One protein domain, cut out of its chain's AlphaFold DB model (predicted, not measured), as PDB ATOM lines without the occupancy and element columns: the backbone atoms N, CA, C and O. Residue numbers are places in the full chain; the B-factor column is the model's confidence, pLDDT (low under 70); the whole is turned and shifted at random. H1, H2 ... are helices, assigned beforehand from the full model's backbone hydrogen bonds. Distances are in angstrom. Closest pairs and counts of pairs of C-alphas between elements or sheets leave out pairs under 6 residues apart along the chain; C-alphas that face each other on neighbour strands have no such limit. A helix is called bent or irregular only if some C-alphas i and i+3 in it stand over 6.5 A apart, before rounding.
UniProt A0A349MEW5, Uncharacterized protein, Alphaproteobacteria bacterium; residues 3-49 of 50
ATOM      1  N   PHE A   3     -34.962  18.659 -17.145       64.25
ATOM      2  CA  PHE A   3     -33.774  17.902 -17.574       64.25
ATOM      3  C   PHE A   3     -33.498  16.655 -16.721       64.25
ATOM      4  O   PHE A   3     -33.145  15.605 -17.250       64.25
ATOM      5  N   ASN A   4     -33.683  16.751 -15.400       64.69
ATOM      6  CA  ASN A   4     -33.424  15.633 -14.488       64.69
ATOM      7  C   ASN A   4     -34.460  14.515 -14.647       64.69
ATOM      8  O   ASN A   4     -34.106  13.349 -14.534       64.69
ATOM      9  N   THR A   5     -35.716  14.849 -14.951       67.25
ATOM     10  CA  THR A   5     -36.779  13.876 -15.231       67.25
ATOM     11  C   THR A   5     -36.529  13.155 -16.552       67.25
ATOM     12  O   THR A   5     -36.593  11.930 -16.582       67.25
ATOM     13  N   LEU A   6     -36.151  13.874 -17.616       66.50
ATOM     14  CA  LEU A   6     -35.741  13.255 -18.884       66.50
ATOM     15  C   LEU A   6     -34.530  12.328 -18.713       66.50
ATOM     16  O   LEU A   6     -34.512  11.233 -19.271       66.50
ATOM     17  N   MET A   7     -33.542  12.730 -17.909       66.81
ATOM     18  CA  MET A   7     -32.368  11.902 -17.621       66.81
ATOM     19  C   MET A   7     -32.724  10.657 -16.788       66.81
ATOM     20  O   MET A   7     -32.176   9.583 -17.036       66.81
ATOM     21  N   LEU A   8     -33.667  10.769 -15.844       63.25
ATOM     22  CA  LEU A   8     -34.132   9.634 -15.039       63.25
ATOM     23  C   LEU A   8     -34.876   8.600 -15.899       63.25
ATOM     24  O   LEU A   8     -34.572   7.411 -15.829       63.25
ATOM     25  N   TYR A   9     -35.788   9.054 -16.765       67.25
ATOM     26  CA  TYR A   9     -36.529   8.177 -17.679       67.25
ATOM     27  C   TYR A   9     -35.659   7.626 -18.814       67.25
ATOM     28  O   TYR A   9     -35.889   6.512 -19.278       67.25
ATOM     29  N   SER A  10     -34.628   8.363 -19.238       73.50
ATOM     30  CA  SER A  10     -33.691   7.948 -20.289       73.50
ATOM     31  C   SER A  10     -33.031   6.601 -19.989       73.50
ATOM     32  O   SER A  10     -32.879   5.777 -20.895       73.50
ATOM     33  N   LYS A  11     -32.658   6.346 -18.730       73.81
ATOM     34  CA  LYS A  11     -31.946   5.117 -18.369       73.81
ATOM     35  C   LYS A  11     -32.829   3.876 -18.513       73.81
ATOM     36  O   LYS A  11     -32.392   2.883 -19.082       73.81
ATOM     37  N   GLU A  12     -34.071   3.937 -18.051       81.50
ATOM     38  CA  GLU A  12     -35.012   2.816 -18.163       81.50
ATOM     39  C   GLU A  12     -35.535   2.663 -19.596       81.50
ATOM     40  O   GLU A  12     -35.584   1.558 -20.133       81.50
ATOM     41  N   PHE A  13     -35.836   3.780 -20.261       85.88
ATOM     42  CA  PHE A  13     -36.324   3.783 -21.637       85.88
ATOM     43  C   PHE A  13     -35.288   3.239 -22.626       85.88
ATOM     44  O   PHE A  13     -35.623   2.439 -23.499       85.88
ATOM     45  N   SER A  14     -34.015   3.616 -22.472       86.06
ATOM     46  CA  SER A  14     -32.941   3.111 -23.336       86.06
ATOM     47  C   SER A  14     -32.769   1.602 -23.206       86.06
ATOM     48  O   SER A  14     -32.652   0.931 -24.227       86.06
ATOM     49  N   LEU A  15     -32.830   1.047 -21.992       89.94
ATOM     50  CA  LEU A  15     -32.755  -0.402 -21.773       89.94
ATOM     51  C   LEU A  15     -33.881  -1.150 -22.493       89.94
ATOM     52  O   LEU A  15     -33.621  -2.158 -23.148       89.94
ATOM     53  N   VAL A  16     -35.112  -0.636 -22.424       91.69
ATOM     54  CA  VAL A  16     -36.257  -1.229 -23.130       91.69
ATOM     55  C   VAL A  16     -36.052  -1.174 -24.643       91.69
ATOM     56  O   VAL A  16     -36.242  -2.182 -25.320       91.69
ATOM     57  N   VAL A  17     -35.611  -0.034 -25.183       92.44
ATOM     58  CA  VAL A  17     -35.324   0.105 -26.621       92.44
ATOM     59  C   VAL A  17     -34.212  -0.851 -27.056       92.44
ATOM     60  O   VAL A  17     -34.383  -1.560 -28.045       92.44
ATOM     61  N   PHE A  18     -33.107  -0.931 -26.312       94.56
ATOM     62  CA  PHE A  18     -32.017  -1.871 -26.594       94.56
ATOM     63  C   PHE A  18     -32.501  -3.319 -26.603       94.56
ATOM     64  O   PHE A  18     -32.154  -4.081 -27.504       94.56
ATOM     65  N   PHE A  19     -33.332  -3.690 -25.630       94.56
ATOM     66  CA  PHE A  19     -33.886  -5.034 -25.549       94.56
ATOM     67  C   PHE A  19     -34.817  -5.348 -26.729       94.56
ATOM     68  O   PHE A  19     -34.712  -6.418 -27.325       94.56
ATOM     69  N   LEU A  20     -35.677  -4.407 -27.131       96.56
ATOM     70  CA  LEU A  20     -36.548  -4.566 -28.302       96.56
ATOM     71  C   LEU A  20     -35.752  -4.680 -29.606       96.56
ATOM     72  O   LEU A  20     -36.067  -5.525 -30.441       96.56
ATOM     73  N   VAL A  21     -34.701  -3.874 -29.770       96.44
ATOM     74  CA  VAL A  21     -33.793  -3.966 -30.922       96.44
ATOM     75  C   VAL A  21     -33.098  -5.325 -30.945       96.44
ATOM     76  O   VAL A  21     -33.073  -5.977 -31.987       96.44
ATOM     77  N   PHE A  22     -32.591  -5.792 -29.802       95.88
ATOM     78  CA  PHE A  22     -31.977  -7.113 -29.681       95.88
ATOM     79  C   PHE A  22     -32.948  -8.232 -30.075       95.88
ATOM     80  O   PHE A  22     -32.610  -9.071 -30.911       95.88
ATOM     81  N   LEU A  23     -34.175  -8.215 -29.544       96.75
ATOM     82  CA  LEU A  23     -35.210  -9.178 -29.922       96.75
ATOM     83  C   LEU A  23     -35.537  -9.113 -31.416       96.75
ATOM     84  O   LEU A  23     -35.698 -10.159 -32.041       96.75
ATOM     85  N   GLY A  24     -35.587  -7.915 -32.001       95.50
ATOM     86  CA  GLY A  24     -35.783  -7.729 -33.438       95.50
ATOM     87  C   GLY A  24     -34.676  -8.376 -34.272       95.50
ATOM     88  O   GLY A  24     -34.972  -9.075 -35.239       95.50
ATOM     89  N   ILE A  25     -33.412  -8.211 -33.870       93.25
ATOM     90  CA  ILE A  25     -32.259  -8.836 -34.536       93.25
ATOM     91  C   ILE A  25     -32.321 -10.358 -34.413       93.25
ATOM     92  O   ILE A  25     -32.151 -11.052 -35.413       93.25
ATOM     93  N   VAL A  26     -32.592 -10.885 -33.214       92.44
ATOM     94  CA  VAL A  26     -32.734 -12.331 -32.992       92.44
ATOM     95  C   VAL A  26     -33.861 -12.873 -33.865       92.44
ATOM     96  O   VAL A  26     -33.651 -13.798 -34.643       92.44
ATOM     97  N   PHE A  27     -35.041 -12.263 -33.821       92.94
ATOM     98  CA  PHE A  27     -36.174 -12.697 -34.628       92.94
ATOM     99  C   PHE A  27     -35.865 -12.664 -36.131       92.94
ATOM    100  O   PHE A  27     -36.176 -13.616 -36.843       92.94
ATOM    101  N   TRP A  28     -35.185 -11.620 -36.607       88.00
ATOM    102  CA  TRP A  28     -34.733 -11.515 -37.995       88.00
ATOM    103  C   TRP A  28     -33.694 -12.582 -38.372       88.00
ATOM    104  O   TRP A  28     -33.748 -13.140 -39.468       88.00
ATOM    105  N   ALA A  29     -32.763 -12.902 -37.472       85.81
ATOM    106  CA  ALA A  29     -31.751 -13.930 -37.695       85.81
ATOM    107  C   ALA A  29     -32.362 -15.340 -37.761       85.81
ATOM    108  O   ALA A  29     -31.962 -16.143 -38.602       85.81
ATOM    109  N   TYR A  30     -33.358 -15.620 -36.915       83.38
ATOM    110  CA  TYR A  30     -34.073 -16.900 -36.875       83.38
ATOM    111  C   TYR A  30     -35.237 -16.995 -37.873       83.38
ATOM    112  O   TYR A  30     -35.829 -18.067 -38.018       83.38
ATOM    113  N   TRP A  31     -35.559 -15.912 -38.587       87.25
ATOM    114  CA  TRP A  31     -36.588 -15.925 -39.622       87.25
ATOM    115  C   TRP A  31     -36.214 -16.929 -40.730       87.25
ATOM    116  O   TRP A  31     -35.069 -16.925 -41.198       87.25
ATOM    117  N   PRO A  32     -37.153 -17.780 -41.188       72.75
ATOM    118  CA  PRO A  32     -36.860 -18.916 -42.069       72.75
ATOM    119  C   PRO A  32     -36.123 -18.528 -43.360       72.75
ATOM    120  O   PRO A  32     -35.199 -19.222 -43.761       72.75
ATOM    121  N   GLY A  33     -36.437 -17.372 -43.955       73.06
ATOM    122  CA  GLY A  33     -35.742 -16.889 -45.158       73.06
ATOM    123  C   GLY A  33     -34.271 -16.490 -44.950       73.06
ATOM    124  O   GLY A  33     -33.500 -16.464 -45.906       73.06
ATOM    125  N   ASN A  34     -33.865 -16.188 -43.715       71.06
ATOM    126  CA  ASN A  34     -32.494 -15.812 -43.366       71.06
ATOM    127  C   ASN A  34     -31.682 -17.009 -42.855       71.06
ATOM    128  O   ASN A  34     -30.484 -17.098 -43.123       71.06
ATOM    129  N   ARG A  35     -32.336 -17.940 -42.152       69.19
ATOM    130  CA  ARG A  35     -31.707 -19.145 -41.601       69.19
ATOM    131  C   ARG A  35     -31.037 -19.994 -42.683       69.19
ATOM    132  O   ARG A  35     -29.901 -20.420 -42.497       69.19
ATOM    133  N   ASP A  36     -31.701 -20.179 -43.823       75.25
ATOM    134  CA  ASP A  36     -31.156 -20.964 -44.938       75.25
ATOM    135  C   ASP A  36     -29.984 -20.252 -45.625       75.25
ATOM    136  O   ASP A  36     -29.026 -20.899 -46.050       75.25
ATOM    137  N   ARG A  37     -30.006 -18.910 -45.680       75.31
ATOM    138  CA  ARG A  37     -28.876 -18.117 -46.182       75.31
ATOM    139  C   ARG A  37     -27.654 -18.280 -45.283       75.31
ATOM    140  O   ARG A  37     -26.583 -18.573 -45.798       75.31
ATOM    141  N   PHE A  38     -27.820 -18.147 -43.968       76.00
ATOM    142  CA  PHE A  38     -26.712 -18.286 -43.021       76.00
ATOM    143  C   PHE A  38     -26.161 -19.708 -42.957       76.00
ATOM    144  O   PHE A  38     -24.951 -19.881 -42.867       76.00
ATOM    145  N   LYS A  39     -27.022 -20.727 -43.058       77.31
ATOM    146  CA  LYS A  39     -26.566 -22.118 -43.138       77.31
ATOM    147  C   LYS A  39     -25.717 -22.351 -44.391       77.31
ATOM    148  O   LYS A  39     -24.622 -22.886 -44.285       77.31
ATOM    149  N   ARG A  40     -26.191 -21.880 -45.549       78.19
ATOM    150  CA  ARG A  40     -25.468 -21.996 -46.823       78.19
ATOM    151  C   ARG A  40     -24.151 -21.219 -46.827       78.19
ATOM    152  O   ARG A  40     -23.181 -21.674 -47.412       78.19
ATOM    153  N   GLU A  41     -24.113 -20.034 -46.225       80.94
ATOM    154  CA  GLU A  41     -22.874 -19.252 -46.098       80.94
ATOM    155  C   GLU A  41     -21.887 -19.896 -45.116       80.94
ATOM    156  O   GLU A  41     -20.689 -19.874 -45.374       80.94
ATOM    157  N   GLY A  42     -22.373 -20.529 -44.044       78.25
ATOM    158  CA  GLY A  42     -21.532 -21.299 -43.126       78.25
ATOM    159  C   GLY A  42     -20.957 -22.576 -43.748       78.25
ATOM    160  O   GLY A  42     -19.788 -22.872 -43.535       78.25
ATOM    161  N   GLU A  43     -21.748 -23.307 -44.542       79.38
ATOM    162  CA  GLU A  43     -21.276 -24.498 -45.272       79.38
ATOM    163  C   GLU A  43     -20.211 -24.136 -46.318       79.38
ATOM    164  O   GLU A  43     -19.193 -24.813 -46.402       79.38
ATOM    165  N   LYS A  44     -20.370 -23.013 -47.032       74.94
ATOM    166  CA  LYS A  44     -19.368 -22.542 -48.005       74.94
ATOM    167  C   LYS A  44     -17.990 -22.273 -47.403       74.94
ATOM    168  O   LYS A  44     -16.996 -22.539 -48.058       74.94
ATOM    169  N   ILE A  45     -17.931 -21.744 -46.181       74.56
ATOM    170  CA  ILE A  45     -16.653 -21.479 -45.502       74.56
ATOM    171  C   ILE A  45     -15.928 -22.791 -45.166       74.56
ATOM    172  O   ILE A  45     -14.707 -22.823 -45.183       74.56
ATOM    173  N   LEU A  46     -16.665 -23.866 -44.869       72.00
ATOM    174  CA  LEU A  46     -16.088 -25.178 -44.555       72.00
ATOM    175  C   LEU A  46     -15.652 -25.964 -45.800       72.00
ATOM    176  O   LEU A  46     -14.727 -26.761 -45.701       72.00
ATOM    177  N   GLU A  47     -16.308 -25.764 -46.947       69.88
ATOM    178  CA  GLU A  47     -15.979 -26.452 -48.206       69.88
ATOM    179  C   GLU A  47     -14.783 -25.835 -48.956       69.88
ATOM    180  O   GLU A  47     -14.191 -26.508 -49.789       69.88
ATOM    181  N   GLU A  48     -14.402 -24.582 -48.679       61.06
ATOM    182  CA  GLU A  48     -13.228 -23.938 -49.306       61.06
ATOM    183  C   GLU A  48     -11.875 -24.408 -48.724       61.06
ATOM    184  O   GLU A  48     -10.830 -24.090 -49.294       61.06
ATOM    185  N   ASP A  49     -11.888 -25.173 -47.626       61.25
ATOM    186  CA  ASP A  49     -10.689 -25.703 -46.955       61.25
ATOM    187  C   ASP A  49     -10.299 -27.145 -47.398       61.25
ATOM    188  O   ASP A  49      -9.289 -27.668 -46.915       61.25
TER     189      ASP A  49
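Overview. This is residues 3 to 49 of the 50 residues of an uncharacterized protein of Alphaproteobacteria bacterium (UniProt A0A349MEW5). Two helices joined nearly end to end make a wide open L, with the long helix H1 as one arm and the shorter H2 as the other, and a corner at Trp 31. There is no core: the arms come near each other beside the corner and then spread away. The printed part has 47 residues with two named helices, H1 then H2, and no named strand; its class is all helix. It is extended, with a radius of gyration of the C-alphas of 18.4 A, and spans 57 by 23 by 9 A.

Along the chain. H1 is residues 3 to 30, 39.8 A from first to last C-alpha, and begins with C-alpha 3 at (-33.774, 17.902, -17.574). It has a kink of 34 degrees near residue 10. It is neither bent nor irregular, but only just: C-alphas 8 and 11 are 6.0 A apart. H2 is residues 32 to 47, 23.0 A long, from C-alpha 32 at (-36.860, -18.916, -42.069) to C-alpha 47 at (-15.979, -26.452, -48.206). It too is neither bent nor irregular, but only just: C-alphas 33 and 36 are 6.1 A apart.

Arrangement. A tight link of one residue joins H1 to H2. The two are close but not clearly touching, and their closest C-alphas, those of Ala 29 and Arg 35, are 6.5 A apart. They run the same way at a steep tilt of 68 degrees, only just short of about perpendicular. O i to N i+4 pairs are within hydrogen-bond range in 22 of 24 cases in H1 and 9 of 12 in H2.

Size, cuts and confidence. The two C-alphas farthest apart, those of Phe 3 and Asp 49, are 57.4 A apart. The printed part has no cut. Residues 3 to 28, 31 to 36 and 39 to 49 stand free. The mean pLDDT of the printed part is 79.8, and residues 3 to 9, 35 and 47 to 49 are under 70.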